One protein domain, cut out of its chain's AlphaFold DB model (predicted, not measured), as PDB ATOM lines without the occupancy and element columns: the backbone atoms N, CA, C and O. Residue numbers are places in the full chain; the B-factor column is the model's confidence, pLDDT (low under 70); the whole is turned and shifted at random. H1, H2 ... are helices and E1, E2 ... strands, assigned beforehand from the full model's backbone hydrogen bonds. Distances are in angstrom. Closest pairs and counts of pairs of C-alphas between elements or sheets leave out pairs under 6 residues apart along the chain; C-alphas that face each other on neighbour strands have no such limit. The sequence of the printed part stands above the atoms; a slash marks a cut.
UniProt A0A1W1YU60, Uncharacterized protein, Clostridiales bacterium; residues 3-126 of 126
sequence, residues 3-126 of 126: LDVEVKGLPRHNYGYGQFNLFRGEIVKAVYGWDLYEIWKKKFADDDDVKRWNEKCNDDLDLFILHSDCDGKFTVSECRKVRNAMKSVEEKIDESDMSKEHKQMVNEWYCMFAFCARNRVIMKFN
ATOM      1  N   LEU A   3      93.302  64.768  63.354       87.88
ATOM      2  CA  LEU A   3      91.871  64.880  63.560       87.88
ATOM      3  C   LEU A   3      91.362  63.565  64.154       87.88
ATOM      4  O   LEU A   3      91.532  62.506  63.541       87.88
ATOM      5  N   ASP A   4      90.715  63.635  65.308       91.50
ATOM      6  CA  ASP A   4      90.044  62.509  65.934       91.50
ATOM      7  C   ASP A   4      88.532  62.572  65.724       91.50
ATOM      8  O   ASP A   4      87.848  63.490  66.171       91.50
ATOM      9  N   VAL A   5      87.991  61.539  65.086       92.69
ATOM     10  CA  VAL A   5      86.563  61.419  64.801       92.69
ATOM     11  C   VAL A   5      85.950  60.389  65.736       92.69
ATOM     12  O   VAL A   5      86.351  59.221  65.769       92.69
ATOM     13  N   GLU A   6      84.950  60.825  66.497       94.06
ATOM     14  CA  GLU A   6      84.232  59.988  67.451       94.06
ATOM     15  C   GLU A   6      82.755  59.872  67.066       94.06
ATOM     16  O   GLU A   6      82.021  60.861  66.989       94.06
ATOM     17  N   VAL A   7      82.300  58.634  66.884       94.69
ATOM     18  CA  VAL A   7      80.887  58.286  66.719       94.69
ATOM     19  C   VAL A   7      80.561  57.194  67.726       94.69
ATOM     20  O   VAL A   7      81.134  56.107  67.681       94.69
ATOM     21  N   LYS A   8      79.623  57.456  68.641       92.81
ATOM     22  CA  LYS A   8      79.249  56.478  69.674       92.81
ATOM     23  C   LYS A   8      78.809  55.156  69.028       92.81
ATOM     24  O   LYS A   8      77.785  55.119  68.351       92.81
ATOM     25  N   GLY A   9      79.545  54.080  69.305       91.06
ATOM     26  CA  GLY A   9      79.285  52.742  68.758       91.06
ATOM     27  C   GLY A   9      80.184  52.340  67.584       91.06
ATOM     28  O   GLY A   9      80.046  51.220  67.103       91.06
ATOM     29  N   LEU A  10      81.106  53.206  67.157       93.38
ATOM     30  CA  LEU A  10      82.197  52.879  66.240       93.38
ATOM     31  C   LEU A  10      83.556  53.024  66.944       93.38
ATOM     32  O   LEU A  10      83.650  53.746  67.943       93.38
ATOM     33  N   PRO A  11      84.610  52.351  66.448       92.69
ATOM     34  CA  PRO A  11      85.979  52.660  66.840       92.69
ATOM     35  C   PRO A  11      86.302  54.142  66.609       92.69
ATOM     36  O   PRO A  11      85.737  54.781  65.723       92.69
ATOM     37  N   ARG A  12      87.233  54.688  67.395       89.75
ATOM     38  CA  ARG A  12      87.779  56.027  67.142       89.75
ATOM     39  C   ARG A  12      88.577  55.995  65.840       89.75
ATOM     40  O   ARG A  12      89.431  55.124  65.678       89.75
ATOM     41  N   HIS A  13      88.322  56.953  64.955       90.62
ATOM     42  CA  HIS A  13      89.098  57.142  63.733       90.62
ATOM     43  C   HIS A  13      90.059  58.315  63.920       90.62
ATOM     44  O   HIS A  13      89.665  59.356  64.441       90.62
ATOM     45  N   ASN A  14      91.311  58.141  63.507       91.44
ATOM     46  CA  ASN A  14      92.339  59.170  63.588       91.44
ATOM     47  C   ASN A  14      92.897  59.418  62.190       91.44
ATOM     48  O   ASN A  14      93.340  58.483  61.522       91.44
ATOM     49  N   TYR A  15      92.872  60.673  61.760       90.25
ATOM     50  CA  TYR A  15      93.402  61.095  60.471       90.25
ATOM     51  C   TYR A  15      94.518  62.112  60.683       90.25
ATOM     52  O   TYR A  15      94.386  63.045  61.476       90.25
ATOM     53  N   GLY A  16      95.624  61.992  59.948       89.44
ATOM     54  CA  GLY A  16      96.621  63.061  59.921       89.44
ATOM     55  C   GLY A  16      95.986  64.342  59.374       89.44
ATOM     56  O   GLY A  16      95.373  64.309  58.314       89.44
ATOM     57  N   TYR A  17      96.137  65.482  60.054       86.00
ATOM     58  CA  TYR A  17      95.434  66.718  59.672       86.00
ATOM     59  C   TYR A  17      95.774  67.178  58.242       86.00
ATOM     60  O   TYR A  17      94.900  67.564  57.468       86.00
ATOM     61  N   GLY A  18      97.047  67.054  57.848       88.69
ATOM     62  CA  GLY A  18      97.480  67.324  56.475       88.69
ATOM     63  C   GLY A  18      96.848  66.373  55.456       88.69
ATOM     64  O   GLY A  18      96.373  66.826  54.420       88.69
ATOM     65  N   GLN A  19      96.777  65.077  55.776       90.56
ATOM     66  CA  GLN A  19      96.137  64.073  54.922       90.56
ATOM     67  C   GLN A  19      94.635  64.337  54.791       90.56
ATOM     68  O   GLN A  19      94.110  64.315  53.685       90.56
ATOM     69  N   PHE A  20      93.951  64.666  55.889       92.12
ATOM     70  CA  PHE A  20      92.534  65.014  55.858       92.12
ATOM     71  C   PHE A  20      92.269  66.267  55.014       92.12
ATOM     72  O   PHE A  20      91.319  66.306  54.235       92.12
ATOM     73  N   ASN A  21      93.136  67.280  55.101       92.06
ATOM     74  CA  ASN A  21      93.000  68.468  54.269       92.06
ATOM     75  C   ASN A  21      93.233  68.170  52.778       92.06
ATOM     76  O   ASN A  21      92.467  68.636  51.939       92.06
ATOM     77  N   LEU A  22      94.245  67.365  52.443       93.75
ATOM     78  CA  LEU A  22      94.482  66.918  51.064       93.75
ATOM     79  C   LEU A  22      93.297  66.113  50.522       93.75
ATOM     80  O   LEU A  22      92.835  66.375  49.417       93.75
ATOM     81  N   PHE A  23      92.760  65.206  51.335       94.94
ATOM     82  CA  PHE A  23      91.570  64.427  51.021       94.94
ATOM     83  C   PHE A  23      90.361  65.315  50.682       94.94
ATOM     84  O   PHE A  23      89.735  65.124  49.640       94.94
ATOM     85  N   ARG A  24      90.061  66.336  51.504       94.88
ATOM     86  CA  ARG A  24      88.993  67.310  51.198       94.88
ATOM     87  C   ARG A  24      89.245  68.024  49.871       94.88
ATOM     88  O   ARG A  24      88.330  68.142  49.061       94.88
ATOM     89  N   GLY A  25      90.484  68.443  49.625       94.94
ATOM     90  CA  GLY A  25      90.883  69.072  48.369       94.94
ATOM     91  C   GLY A  25      90.675  68.172  47.149       94.94
ATOM     92  O   GLY A  25      90.158  68.628  46.130       94.94
ATOM     93  N   GLU A  26      91.009  66.883  47.249       94.75
ATOM     94  CA  GLU A  26      90.770  65.923  46.169       94.75
ATOM     95  C   GLU A  26      89.277  65.688  45.919       94.75
ATOM     96  O   GLU A  26      88.885  65.587  44.757       94.75
ATOM     97  N   ILE A  27      88.428  65.691  46.957       95.56
ATOM     98  CA  ILE A  27      86.967  65.672  46.769       95.56
ATOM     99  C   ILE A  27      86.517  66.915  46.000       95.56
ATOM    100  O   ILE A  27      85.819  66.782  44.998       95.56
ATOM    101  N   VAL A  28      86.926  68.116  46.421       95.69
ATOM    102  CA  VAL A  28      86.548  69.368  45.738       95.69
ATOM    103  C   VAL A  28      86.973  69.327  44.272       95.69
ATOM    104  O   VAL A  28      86.163  69.589  43.384       95.69
ATOM    105  N   LYS A  29      88.222  68.931  44.008       95.25
ATOM    106  CA  LYS A  29      88.762  68.832  42.652       95.25
ATOM    107  C   LYS A  29      88.002  67.812  41.802       95.25
ATOM    108  O   LYS A  29      87.681  68.118  40.658       95.25
ATOM    109  N   ALA A  30      87.707  66.628  42.338       93.69
ATOM    110  CA  ALA A  30      86.984  65.584  41.612       93.69
ATOM    111  C   ALA A  30      85.520  65.969  41.347       93.69
ATOM    112  O   ALA A  30      84.983  65.708  40.274       93.69
ATOM    113  N   VAL A  31      84.862  66.610  42.315       94.38
ATOM    114  CA  VAL A  31      83.420  66.874  42.255       94.38
ATOM    115  C   VAL A  31      83.097  68.151  41.485       94.38
ATOM    116  O   VAL A  31      82.099  68.182  40.754       94.38
ATOM    117  N   TYR A  32      83.920  69.184  41.652       93.88
ATOM    118  CA  TYR A  32      83.659  70.533  41.154       93.88
ATOM    119  C   TYR A  32      84.705  71.056  40.161       93.88
ATOM    120  O   TYR A  32      84.485  72.091  39.532       93.88
ATOM    121  N   GLY A  33      85.817  70.343  39.982       93.12
ATOM    122  CA  GLY A  33      86.875  70.711  39.047       93.12
ATOM    123  C   GLY A  33      87.949  71.628  39.634       93.12
ATOM    124  O   GLY A  33      87.929  72.019  40.803       93.12
ATOM    125  N   TRP A  34      88.927  71.952  38.785       94.19
ATOM    126  CA  TRP A  34      90.145  72.669  39.175       94.19
ATOM    127  C   TRP A  34      89.880  74.107  39.643       94.19
ATOM    128  O   TRP A  34      90.495  74.557  40.606       94.19
ATOM    129  N   ASP A  35      88.928  74.799  39.011       94.25
ATOM    130  CA  ASP A  35      88.602  76.191  39.339       94.25
ATOM    131  C   ASP A  35      88.117  76.336  40.788       94.25
ATOM    132  O   ASP A  35      88.615  77.181  41.531       94.25
ATOM    133  N   LEU A  36      87.180  75.483  41.227       95.75
ATOM    134  CA  LEU A  36      86.672  75.550  42.603       95.75
ATOM    135  C   LEU A  36      87.674  74.996  43.615       95.75
ATOM    136  O   LEU A  36      87.705  75.454  44.756       95.75
ATOM    137  N   TYR A  37      88.531  74.058  43.206       95.88
ATOM    138  CA  TYR A  37      89.634  73.602  44.047       95.88
ATOM    139  C   TYR A  37      90.589  74.743  44.418       95.88
ATOM    140  O   TYR A  37      90.949  74.869  45.590       95.88
ATOM    141  N   GLU A  38      90.958  75.613  43.472       95.62
ATOM    142  CA  GLU A  38      91.812  76.761  43.800       95.62
ATOM    143  C   GLU A  38      91.103  77.785  44.680       95.62
ATOM    144  O   GLU A  38      91.735  78.301  45.601       95.62
ATOM    145  N   ILE A  39      89.803  78.023  44.468       96.00
ATOM    146  CA  ILE A  39      88.987  78.870  45.353       96.00
ATOM    147  C   ILE A  39      89.020  78.344  46.795       96.00
ATOM    148  O   ILE A  39      89.344  79.086  47.726       96.00
ATOM    149  N   TRP A  40      88.751  77.049  46.977       95.81
ATOM    150  CA  TRP A  40      88.783  76.397  48.286       95.81
ATOM    151  C   TRP A  40      90.169  76.487  48.933       95.81
ATOM    152  O   TRP A  40      90.306  76.853  50.102       95.81
ATOM    153  N   LYS A  41      91.222  76.222  48.156       94.44
ATOM    154  CA  LYS A  41      92.614  76.231  48.615       94.44
ATOM    155  C   LYS A  41      93.092  77.618  49.049       94.44
ATOM    156  O   LYS A  41      93.829  77.709  50.032       94.44
ATOM    157  N   LYS A  42      92.668  78.692  48.368       93.81
ATOM    158  CA  LYS A  42      92.951  80.080  48.784       93.81
ATOM    159  C   LYS A  42      92.009  80.608  49.871       93.81
ATOM    160  O   LYS A  42      92.194  81.735  50.317       93.81
ATOM    161  N   LYS A  43      91.067  79.780  50.340       90.81
ATOM    162  CA  LYS A  43      90.115  80.073  51.422       90.81
ATOM    163  C   LYS A  43      89.213  81.279  51.142       90.81
ATOM    164  O   LYS A  43      88.976  82.058  52.058       90.81
ATOM    165  N   PHE A  44      88.690  81.390  49.918       91.44
ATOM    166  CA  PHE A  44      87.740  82.447  49.535       91.44
ATOM    167  C   PHE A  44      88.320  83.849  49.765       91.44
ATOM    168  O   PHE A  44      87.947  84.557  50.698       91.44
ATOM    169  N   ALA A  45      89.303  84.223  48.949       90.25
ATOM    170  CA  ALA A  45      90.082  85.437  49.177       90.25
ATOM    171  C   ALA A  45      89.274  86.727  48.937       90.25
ATOM    172  O   ALA A  45      89.658  87.783  49.442       90.25
ATOM    173  N   ASP A  46      88.184  86.640  48.171       93.19
ATOM    174  CA  ASP A  46      87.325  87.756  47.782       93.19
ATOM    175  C   ASP A  46      85.842  87.340  47.648       93.19
ATOM    176  O   ASP A  46      85.483  86.165  47.757       93.19
ATOM    177  N   ASP A  47      84.957  88.319  47.438       94.38
ATOM    178  CA  ASP A  47      83.508  88.091  47.325       94.38
ATOM    179  C   ASP A  47      83.118  87.338  46.038       94.38
ATOM    180  O   ASP A  47      82.107  86.626  46.014       94.38
ATOM    181  N   ASP A  48      83.914  87.464  44.970       94.25
ATOM    182  CA  ASP A  48      83.670  86.772  43.703       94.25
ATOM    183  C   ASP A  48      83.902  85.263  43.856       94.25
ATOM    184  O   ASP A  48      83.122  84.465  43.328       94.25
ATOM    185  N   ASP A  49      84.900  84.858  44.644       94.31
ATOM    186  CA  ASP A  49      85.130  83.468  45.035       94.31
ATOM    187  C   ASP A  49      83.927  82.870  45.765       94.31
ATOM    188  O   ASP A  49      83.472  81.773  45.430       94.31
ATOM    189  N   VAL A  50      83.406  83.589  46.766       92.75
ATOM    190  CA  VAL A  50      82.250  83.149  47.560       92.75
ATOM    191  C   VAL A  50      81.034  82.992  46.656       92.75
ATOM    192  O   VAL A  50      80.338  81.976  46.707       92.75
ATOM    193  N   LYS A  51      80.794  83.970  45.778       94.62
ATOM    194  CA  LYS A  51      79.701  83.912  44.810       94.62
ATOM    195  C   LYS A  51      79.860  82.722  43.867       94.62
ATOM    196  O   LYS A  51      78.914  81.958  43.679       94.62
ATOM    197  N   ARG A  52      81.055  82.532  43.305       93.31
ATOM    198  CA  ARG A  52      81.347  81.444  42.370       93.31
ATOM    199  C   ARG A  52      81.179  80.071  43.015       93.31
ATOM    200  O   ARG A  52      80.671  79.161  42.362       93.31
ATOM    201  N   TRP A  53      81.586  79.932  44.274       95.31
ATOM    202  CA  TRP A  53      81.379  78.724  45.061       95.31
ATOM    203  C   TRP A  53      79.889  78.447  45.268       95.31
ATOM    204  O   TRP A  53      79.403  77.395  44.860       95.31
ATOM    205  N   ASN A  54      79.140  79.421  45.791       93.75
ATOM    206  CA  ASN A  54      77.707  79.280  46.072       93.75
ATOM    207  C   ASN A  54      76.863  78.999  44.812       93.75
ATOM    208  O   ASN A  54      75.813  78.372  44.895       93.75
ATOM    209  N   GLU A  55      77.302  79.443  43.631       94.62
ATOM    210  CA  GLU A  55      76.626  79.157  42.357       94.62
ATOM    211  C   GLU A  55      76.794  77.707  41.869       94.62
ATOM    212  O   GLU A  55      76.038  77.258  41.001       94.62
ATOM    213  N   LYS A  56      77.828  76.996  42.331       92.44
ATOM    214  CA  LYS A  56      78.275  75.727  41.729       92.44
ATOM    215  C   LYS A  56      78.355  74.560  42.707       92.44
ATOM    216  O   LYS A  56      78.252  73.414  42.260       92.44
ATOM    217  N   CYS A  57      78.558  74.833  43.989       92.19
ATOM    218  CA  CYS A  57      78.735  73.821  45.019       92.19
ATOM    219  C   CYS A  57      77.408  73.335  45.601       92.19
ATOM    220  O   CYS A  57      76.342  73.906  45.386       92.19
ATOM    221  N   ASN A  58      77.485  72.207  46.298       92.75
ATOM    222  CA  ASN A  58      76.370  71.569  46.971       92.75
ATOM    223  C   ASN A  58      76.451  71.857  48.475       92.75
ATOM    224  O   ASN A  58      77.336  71.328  49.148       92.75
ATOM    225  N   ASP A  59      75.477  72.604  48.995       93.00
ATOM    226  CA  ASP A  59      75.390  72.983  50.411       93.00
ATOM    227  C   ASP A  59      75.503  71.791  51.377       93.00
ATOM    228  O   ASP A  59      76.091  71.900  52.452       93.00
ATOM    229  N   ASP A  60      74.953  70.629  51.013       96.12
ATOM    230  CA  ASP A  60      74.991  69.434  51.858       96.12
ATOM    231  C   ASP A  60      76.381  68.774  51.876       96.12
ATOM    232  O   ASP A  60      76.740  68.168  52.887       96.12
ATOM    233  N   LEU A  61      77.167  68.883  50.798       94.69
ATOM    234  CA  LEU A  61      78.568  68.441  50.781       94.69
ATOM    235  C   LEU A  61      79.483  69.466  51.462       94.69
ATOM    236  O   LEU A  61      80.450  69.087  52.126       94.69
ATOM    237  N   ASP A  62      79.156  70.750  51.351       94.50
ATOM    238  CA  ASP A  62      79.913  71.841  51.967       94.50
ATOM    239  C   ASP A  62      79.918  71.751  53.490       94.50
ATOM    240  O   ASP A  62      80.936  72.058  54.114       94.50
ATOM    241  N   LEU A  63      78.846  71.207  54.081       94.25
ATOM    242  CA  LEU A  63      78.818  70.838  55.497       94.25
ATOM    243  C   LEU A  63      80.023  69.992  55.910       94.25
ATOM    244  O   LEU A  63      80.429  70.100  57.058       94.25
ATOM    245  N   PHE A  64      80.574  69.165  55.015       94.62
ATOM    246  CA  PHE A  64      81.767  68.349  55.245       94.62
ATOM    247  C   PHE A  64      83.063  69.022  54.797       94.62
ATOM    248  O   PHE A  64      84.041  69.046  55.545       94.62
ATOM    249  N   ILE A  65      83.074  69.593  53.596       94.81
ATOM    250  CA  ILE A  65      84.273  70.206  53.009       94.81
ATOM    251  C   ILE A  65      84.755  71.415  53.815       94.81
ATOM    252  O   ILE A  65      85.962  71.611  53.973       94.81
ATOM    253  N   LEU A  66      83.824  72.207  54.342       92.12
ATOM    254  CA  LEU A  66      84.104  73.436  55.082       92.12
ATOM    255  C   LEU A  66      83.960  73.255  56.598       92.12
ATOM    256  O   LEU A  66      84.030  74.229  57.345       92.12
ATOM    257  N   HIS A  67      83.748  72.020  57.066       89.94
ATOM    258  CA  HIS A  67      83.548  71.750  58.486       89.94
ATOM    259  C   HIS A  67      84.779  72.104  59.320       89.94
ATOM    260  O   HIS A  67      85.918  71.886  58.890       89.94
ATOM    261  N   SER A  68      84.533  72.599  60.537       82.56
ATOM    262  CA  SER A  68      85.590  72.817  61.522       82.56
ATOM    263  C   SER A  68      86.186  71.480  61.941       82.56
ATOM    264  O   SER A  68      85.527  70.651  62.563       82.56
ATOM    265  N   ASP A  69      87.467  71.305  61.658       77.88
ATOM    266  CA  ASP A  69      88.248  70.144  62.080       77.88
ATOM    267  C   ASP A  69      88.780  70.273  63.522       77.88
ATOM    268  O   ASP A  69      89.511  69.400  63.979       77.88
ATOM    269  N   CYS A  70      88.368  71.318  64.252       76.44
ATOM    270  CA  CYS A  70      88.609  71.520  65.682       76.44
ATOM    271  C   CYS A  70      87.272  71.734  66.416       76.44
ATOM    272  O   CYS A  70      86.491  72.608  66.021       76.44
ATOM    273  N   ASP A  71      86.991  70.922  67.443       77.19
ATOM    274  CA  ASP A  71      85.758  70.932  68.259       77.19
ATOM    275  C   ASP A  71      84.440  70.895  67.450       77.19
ATOM    276  O   ASP A  71      83.365  71.320  67.897       77.19
ATOM    277  N   GLY A  72      84.510  70.378  66.224       86.69
ATOM    278  CA  GLY A  72      83.386  70.272  65.311       86.69
ATOM    279  C   GLY A  72      82.409  69.165  65.711       86.69
ATOM    280  O   GLY A  72      82.757  68.160  66.335       86.69
ATOM    281  N   LYS A  73      81.149  69.302  65.297       93.94
ATOM    282  CA  LYS A  73      80.158  68.223  65.409       93.94
ATOM    283  C   LYS A  73      79.247  68.170  64.194       93.94
ATOM    284  O   LYS A  73      78.899  69.213  63.651       93.94
ATOM    285  N   PHE A  74      78.823  66.964  63.830       95.00
ATOM    286  CA  PHE A  74      77.694  66.745  62.933       95.00
ATOM    287  C   PHE A  74      76.514  66.216  63.727       95.00
ATOM    288  O   PHE A  74      76.575  65.174  64.390       95.00
ATOM    289  N   THR A  75      75.406  66.928  63.617       95.69
ATOM    290  CA  THR A  75      74.101  66.434  64.025       95.69
ATOM    291  C   THR A  75      73.667  65.273  63.132       95.69
ATOM    292  O   THR A  75      74.128  65.088  62.006       95.69
ATOM    293  N   VAL A  76      72.682  64.513  63.607       96.00
ATOM    294  CA  VAL A  76      72.060  63.423  62.837       96.00
ATOM    295  C   VAL A  76      71.511  63.913  61.491       96.00
ATOM    296  O   VAL A  76      71.535  63.170  60.509       96.00
ATOM    297  N   SER A  77      70.999  65.147  61.440       96.50
ATOM    298  CA  SER A  77      70.470  65.739  60.210       96.50
ATOM    299  C   SER A  77      71.584  66.060  59.217       96.50
ATOM    300  O   SER A  77      71.478  65.702  58.046       96.50
ATOM    301  N   GLU A  78      72.676  66.668  59.680       96.56
ATOM    302  CA  GLU A  78      73.832  66.977  58.829       96.56
ATOM    303  C   GLU A  78      74.518  65.693  58.346       96.56
ATOM    304  O   GLU A  78      74.805  65.573  57.161       96.56
ATOM    305  N   CYS A  79      74.646  64.666  59.196       96.69
ATOM    306  CA  CYS A  79      75.120  63.348  58.766       96.69
ATOM    307  C   CYS A  79      74.273  62.765  57.621       96.69
ATOM    308  O   CYS A  79      74.813  62.154  56.705       96.69
ATOM    309  N   ARG A  80      72.940  62.933  57.640       96.62
ATOM    310  CA  ARG A  80      72.067  62.461  56.544       96.62
ATOM    311  C   ARG A  80      72.302  63.231  55.252       96.62
ATOM    312  O   ARG A  80      72.353  62.605  54.196       96.62
ATOM    313  N   LYS A  81      72.423  64.554  55.355       97.19
ATOM    314  CA  LYS A  81      72.690  65.462  54.237       97.19
ATOM    315  C   LYS A  81      74.009  65.110  53.553       97.19
ATOM    316  O   LYS A  81      73.999  64.715  52.389       97.19
ATOM    317  N   VAL A  82      75.100  65.086  54.320       96.44
ATOM    318  CA  VAL A  82      76.432  64.726  53.814       96.44
ATOM    319  C   VAL A  82      76.430  63.319  53.223       96.44
ATOM    320  O   VAL A  82      76.872  63.128  52.098       96.44
ATOM    321  N   ARG A  83      75.862  62.323  53.921       95.69
ATOM    322  CA  ARG A  83      75.768  60.944  53.411       95.69
ATOM    323  C   ARG A  83      75.071  60.868  52.051       95.69
ATOM    324  O   ARG A  83      75.470  60.072  51.206       95.69
ATOM    325  N   ASN A  84      74.009  61.643  51.843       94.38
ATOM    326  CA  ASN A  84      73.320  61.672  50.557       94.38
ATOM    327  C   ASN A  84      74.184  62.333  49.477       94.38
ATOM    328  O   ASN A  84      74.280  61.780  48.386       94.38
ATOM    329  N   ALA A  85      74.847  63.448  49.793       94.56
ATOM    330  CA  ALA A  85      75.751  64.130  48.870       94.56
ATOM    331  C   ALA A  85      76.967  63.265  48.486       94.56
ATOM    332  O   ALA A  85      77.372  63.247  47.326       94.56
ATOM    333  N   MET A  86      77.497  62.475  49.425       92.88
ATOM    334  CA  MET A  86      78.632  61.574  49.196       92.88
ATOM    335  C   MET A  86      78.361  60.468  48.173       92.88
ATOM    336  O   MET A  86      79.304  59.997  47.550       92.88
ATOM    337  N   LYS A  87      77.102  60.084  47.930       87.44
ATOM    338  CA  LYS A  87      76.785  59.123  46.859       87.44
ATOM    339  C   LYS A  87      77.171  59.656  45.480       87.44
ATOM    340  O   LYS A  87      77.733  58.933  44.674       87.44
ATOM    341  N   SER A  88      76.915  60.940  45.237       84.12
ATOM    342  CA  SER A  88      77.327  61.610  44.000       84.12
ATOM    343  C   SER A  88      78.832  61.882  43.954       84.12
ATOM    344  O   SER A  88      79.373  62.145  42.885       84.12
ATOM    345  N   VAL A  89      79.515  61.848  45.104       90.38
ATOM    346  CA  VAL A  89      80.980  61.901  45.156       90.38
ATOM    347  C   VAL A  89      81.560  60.578  44.672       90.38
ATOM    348  O   VAL A  89      82.452  60.613  43.838       90.38
ATOM    349  N   GLU A  90      81.029  59.441  45.133       86.50
ATOM    350  CA  GLU A  90      81.484  58.090  44.757       86.50
ATOM    351  C   GLU A  90      81.533  57.899  43.229       86.50
ATOM    352  O   GLU A  90      82.564  57.519  42.682       86.50
ATOM    353  N   GLU A  91      80.472  58.307  42.526       85.69
ATOM    354  CA  GLU A  91      80.405  58.253  41.056       85.69
ATOM    355  C   GLU A  91      81.504  59.094  40.380       85.69
ATOM    356  O   GLU A  91      82.106  58.676  39.395       85.69
ATOM    357  N   LYS A  92      81.799  60.282  40.920       87.94
ATOM    358  CA  LYS A  92      82.779  61.210  40.336       87.94
ATOM    359  C   LYS A  92      84.223  60.853  40.671       87.94
ATOM    360  O   LYS A  92      85.125  61.158  39.893       87.94
ATOM    361  N   ILE A  93      84.476  60.246  41.832       89.06
ATOM    362  CA  ILE A  93      85.843  59.889  42.226       89.06
ATOM    363  C   ILE A  93      86.357  58.681  41.452       89.06
ATOM    364  O   ILE A  93      87.568  58.593  41.243       89.06
ATOM    365  N   ASP A  94      85.485  57.774  41.008       84.25
ATOM    366  CA  ASP A  94      85.886  56.597  40.234       84.25
ATOM    367  C   ASP A  94      86.569  56.999  38.925       84.25
ATOM    368  O   ASP A  94      87.625  56.453  38.600       84.25
ATOM    369  N   GLU A  95      86.063  58.047  38.276       84.25
ATOM    370  CA  GLU A  95      86.620  58.640  37.054       84.25
ATOM    371  C   GLU A  95      87.782  59.618  37.310       84.25
ATOM    372  O   GLU A  95      88.424  60.085  36.369       84.25
ATOM    373  N   SER A  96      88.074  59.938  38.573       87.88
ATOM    374  CA  SER A  96      89.121  60.894  38.944       87.88
ATOM    375  C   SER A  96      90.487  60.242  39.196       87.88
ATOM    376  O   SER A  96      90.586  59.075  39.597       87.88
ATOM    377  N   ASP A  97      91.536  61.065  39.102       87.06
ATOM    378  CA  ASP A  97      92.921  60.733  39.475       87.06
ATOM    379  C   ASP A  97      93.160  60.670  41.003       87.06
ATOM    380  O   ASP A  97      94.305  60.660  41.455       87.06
ATOM    381  N   MET A  98      92.098  60.670  41.821       91.56
ATOM    382  CA  MET A  98      92.183  60.551  43.282       91.56
ATOM    383  C   MET A  98      92.942  59.277  43.682       91.56
ATOM    384  O   MET A  98      92.760  58.208  43.089       91.56
ATOM    385  N   SER A  99      93.786  59.374  44.712       90.69
ATOM    386  CA  SER A  99      94.581  58.228  45.168       90.69
ATOM    387  C   SER A  99      93.689  57.085  45.678       90.69
ATOM    388  O   SER A  99      92.594  57.316  46.194       90.69
ATOM    389  N   LYS A 100      94.155  55.830  45.585       90.31
ATOM    390  CA  LYS A 100      93.402  54.673  46.118       90.31
ATOM    391  C   LYS A 100      93.078  54.829  47.607       90.31
ATOM    392  O   LYS A 100      91.988  54.466  48.034       90.31
ATOM    393  N   GLU A 101      94.013  55.390  48.368       91.75
ATOM    394  CA  GLU A 101      93.865  55.660  49.800       91.75
ATOM    395  C   GLU A 101      92.743  56.673  50.054       91.75
ATOM    396  O   GLU A 101      91.870  56.439  50.886       91.75
ATOM    397  N   HIS A 102      92.689  57.761  49.282       93.62
ATOM    398  CA  HIS A 102      91.620  58.750  49.396       93.62
ATOM    399  C   HIS A 102      90.266  58.218  48.908       93.62
ATOM    400  O   HIS A 102      89.254  58.488  49.553       93.62
ATOM    401  N   LYS A 103      90.220  57.383  47.859       93.06
ATOM    402  CA  LYS A 103      88.975  56.693  47.465       93.06
ATOM    403  C   LYS A 103      88.460  55.788  48.590       93.06
ATOM    404  O   LYS A 103      87.267  55.792  48.891       93.06
ATOM    405  N   GLN A 104      89.350  55.071  49.281       92.56
ATOM    406  CA  GLN A 104      88.977  54.300  50.469       92.56
ATOM    407  C   GLN A 104      88.453  55.206  51.595       92.56
ATOM    408  O   GLN A 104      87.429  54.887  52.199       92.56
ATOM    409  N   MET A 105      89.091  56.354  51.837       94.19
ATOM    410  CA  MET A 105      88.611  57.321  52.828       94.19
ATOM    411  C   MET A 105      87.198  57.832  52.510       94.19
ATOM    412  O   MET A 105      86.409  57.992  53.439       94.19
ATOM    413  N   VAL A 106      86.823  58.032  51.238       94.75
ATOM    414  CA  VAL A 106      85.429  58.381  50.878       94.75
ATOM    415  C   VAL A 106      84.454  57.319  51.391       94.75
ATOM    416  O   VAL A 106      83.455  57.660  52.027       94.75
ATOM    417  N   ASN A 107      84.765  56.038  51.198       93.06
ATOM    418  CA  ASN A 107      83.918  54.942  51.669       93.06
ATOM    419  C   ASN A 107      83.833  54.872  53.200       93.06
ATOM    420  O   ASN A 107      82.751  54.647  53.751       93.06
ATOM    421  N   GLU A 108      84.948  55.096  53.897       94.12
ATOM    422  CA  GLU A 108      84.984  55.148  55.363       94.12
ATOM    423  C   GLU A 108      84.091  56.271  55.900       94.12
ATOM    424  O   GLU A 108      83.220  56.033  56.742       94.12
ATOM    425  N   TRP A 109      84.246  57.481  55.358       95.38
ATOM    426  CA  TRP A 109      83.437  58.638  55.730       95.38
ATOM    427  C   TRP A 109      81.955  58.422  55.422       95.38
ATOM    428  O   TRP A 109      81.112  58.654  56.295       95.38
ATOM    429  N   TYR A 110      81.617  57.885  54.245       95.69
ATOM    430  CA  TYR A 110      80.238  57.531  53.902       95.69
ATOM    431  C   TYR A 110      79.632  56.564  54.930       95.69
ATOM    432  O   TYR A 110      78.510  56.779  55.403       95.69
ATOM    433  N   CYS A 111      80.377  55.526  55.323       95.19
ATOM    434  CA  CYS A 111      79.928  54.561  56.323       95.19
ATOM    435  C   CYS A 111      79.724  55.210  57.698       95.19
ATOM    436  O   CYS A 111      78.701  54.960  58.341       95.19
ATOM    437  N   MET A 112      80.639  56.083  58.131       96.12
ATOM    438  CA  MET A 112      80.505  56.814  59.393       96.12
ATOM    439  C   MET A 112      79.270  57.728  59.397       96.12
ATOM    440  O   MET A 112      78.477  57.691  60.344       96.12
ATOM    441  N   PHE A 113      79.032  58.493  58.326       97.00
ATOM    442  CA  PHE A 113      77.834  59.331  58.211       97.00
ATOM    443  C   PHE A 113      76.548  58.502  58.129       97.00
ATOM    444  O   PHE A 113      75.548  58.842  58.769       97.00
ATOM    445  N   ALA A 114      76.560  57.380  57.403       96.50
ATOM    446  CA  ALA A 114      75.431  56.457  57.341       96.50
ATOM    447  C   ALA A 114      75.108  55.865  58.721       96.50
ATOM    448  O   ALA A 114      73.936  55.796  59.105       96.50
ATOM    449  N   PHE A 115      76.132  55.485  59.488       97.12
ATOM    450  CA  PHE A 115      75.977  54.984  60.848       97.12
ATOM    451  C   PHE A 115      75.405  56.060  61.778       97.12
ATOM    452  O   PHE A 115      74.413  55.802  62.465       97.12
ATOM    453  N   CYS A 116      75.974  57.269  61.754       96.19
ATOM    454  CA  CYS A 116      75.492  58.441  62.491       96.19
ATOM    455  C   CYS A 116      73.996  58.701  62.216       96.19
ATOM    456  O   CYS A 116      73.166  58.751  63.131       96.19
ATOM    457  N   ALA A 117      73.625  58.755  60.935       95.88
ATOM    458  CA  ALA A 117      72.267  58.994  60.462       95.88
ATOM    459  C   ALA A 117      71.255  57.914  60.882       95.88
ATOM    460  O   ALA A 117      70.111  58.239  61.241       95.88
ATOM    461  N   ARG A 118      71.659  56.638  60.793       96.81
ATOM    462  CA  ARG A 118      70.823  55.462  61.081       96.81
ATOM    463  C   ARG A 118      70.600  55.282  62.577       96.81
ATOM    464  O   ARG A 118      69.466  55.070  62.995       96.81
ATOM    465  N   ASN A 119      71.664  55.401  63.369       96.94
ATOM    466  CA  ASN A 119      71.631  55.168  64.813       96.94
ATOM    467  C   ASN A 119      71.278  56.422  65.620       96.94
ATOM    468  O   ASN A 119      71.115  56.339  66.833       96.94
ATOM    469  N   ARG A 120      71.114  57.572  64.950       95.56
ATOM    470  CA  ARG A 120      70.749  58.858  65.561       95.56
ATOM    471  C   ARG A 120      71.748  59.296  66.639       95.56
ATOM    472  O   ARG A 120      71.358  59.812  67.684       95.56
ATOM    473  N   VAL A 121      73.034  59.094  66.367       95.75
ATOM    474  CA  VAL A 121      74.145  59.526  67.226       95.75
ATOM    475  C   VAL A 121      74.840  60.736  66.608       95.75
ATOM    476  O   VAL A 121      74.768  60.926  65.403       95.75
ATOM    477  N   ILE A 122      75.480  61.567  67.428       95.25
ATOM    478  CA  ILE A 122      76.278  62.714  66.968       95.25
ATOM    479  C   ILE A 122      77.685  62.225  66.614       95.25
ATOM    480  O   ILE A 122      78.231  61.379  67.325       95.25
ATOM    481  N   MET A 123      78.260  62.779  65.549       95.19
ATOM    482  CA  MET A 123      79.679  62.630  65.215       95.19
ATOM    483  C   MET A 123      80.445  63.856  65.718       95.19
ATOM    484  O   MET A 123      79.992  64.981  65.507       95.19
ATOM    485  N   LYS A 124      81.578  63.645  66.386       93.69
ATOM    486  CA  LYS A 124      82.425  64.709  66.947       93.69
ATOM    487  C   LYS A 124      83.820  64.685  66.335       93.69
ATOM    488  O   LYS A 124      84.325  63.605  66.039       93.69
ATOM    489  N   PHE A 125      84.404  65.867  66.200       90.31
ATOM    490  CA  PHE A 125      85.750  66.138  65.712       90.31
ATOM    491  C   PHE A 125      86.525  66.729  66.891       90.31
ATOM    492  O   PHE A 125      86.077  67.727  67.455       90.31
ATOM    493  N   ASN A 126      87.626  66.092  67.287       82.50
ATOM    494  CA  ASN A 126      88.497  66.524  68.384       82.50
ATOM    495  C   ASN A 126      89.966  66.536  67.951       82.50
ATOM    496  O   ASN A 126      90.291  65.861  66.945       82.50
TER     497      ASN A 126
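This is residues 3 to 126 of the 126 residues of an uncharacterized protein of Clostridiales bacterium (UniProt A0A1W1YU60). A small three-stranded sheet, E2, E1 and E3, is covered on one face by the long helix H6, which folds back from H5 as a helical hairpin. H1 runs on from E2 and crosses H6 near the turn of that hairpin, the short H4 packs on H5 near the middle, and H2 and H3 make the end far from the sheet. The printed part has 124 residues with six named helices and three named strands, in the order E1, E2, H1, H2, H3, H4, H5, H6, E3; the sheet's order is E2, E1, E3, all antiparallel, and the class is mostly helix. The whole is compact, with a radius of gyration of the C-alphas of 14.1 A and spans of 41 by 29 by 25 A.

E1 is residues 3 to 7, 13.2 A long, with C-alpha 3 at (91.871, 64.880, 63.560). E2 is residues 13 to 16 and E3 residues 123 to 125, with C-alpha 125 at (85.750, 66.138, 65.712). H6, residues 100 to 119, is 28.7 A long. H5, residues 76 to 94, is 27.4 A long, with a kink of 34 degrees near residue 88. H1 is residues 17 to 32, 22.3 A long. The short helices are H2, residues 34 to 41, H3, residues 47 to 54, and H4, residues 59 to 65.

E1 and E2 form a hairpin, with N 3 and O 15 at 2.8 A. E1 and E3 are antiparallel, with N 6 and O 124 at 2.9 A. H1 and H6 on one face of the sheet make two layers, helices over a sheet. H6 runs along the strands at 21 degrees to E1 on the local plane, at a height over the sheet of 10.7 A. H5 and H6 touch at a shallow tilt of 27 degrees, opposite ways, the C-alphas of Cys 79 and Phe 113 being closest at 4.9 A. H1 and H6 only just touch, with 3 pairs of C-alphas within 8 A, closest at Phe 23 and His 102, 5.9 A, and are about perpendicular at 90 degrees. H4 and H5 touch, about perpendicular at 79 degrees, closest at the C-alphas of Asp 60 and Lys 81, 5.2 A. H1 and H2 form a helical hairpin, with the C-alphas of Lys 29 and Tyr 37 closest at 5.0 A. H2 and H3 touch at the C-alphas of Ile 39 and Asp 49, 6.0 A; H1 and H3 are apart. Every O i to N i+4 pair is within hydrogen-bond range in H1, H2, H3 and H6, against 2 of 3 in H4 and 11 of 15 in H5.

The two C-alphas farthest apart, those of Gly 9 and Asp 48, are 42.5 A from each other. The printed part has no cut and no long link; the link from H4 to H5, 10 residues, is short but not tight. The mean pLDDT of the printed part is 92.6, and no printed residue is under 70.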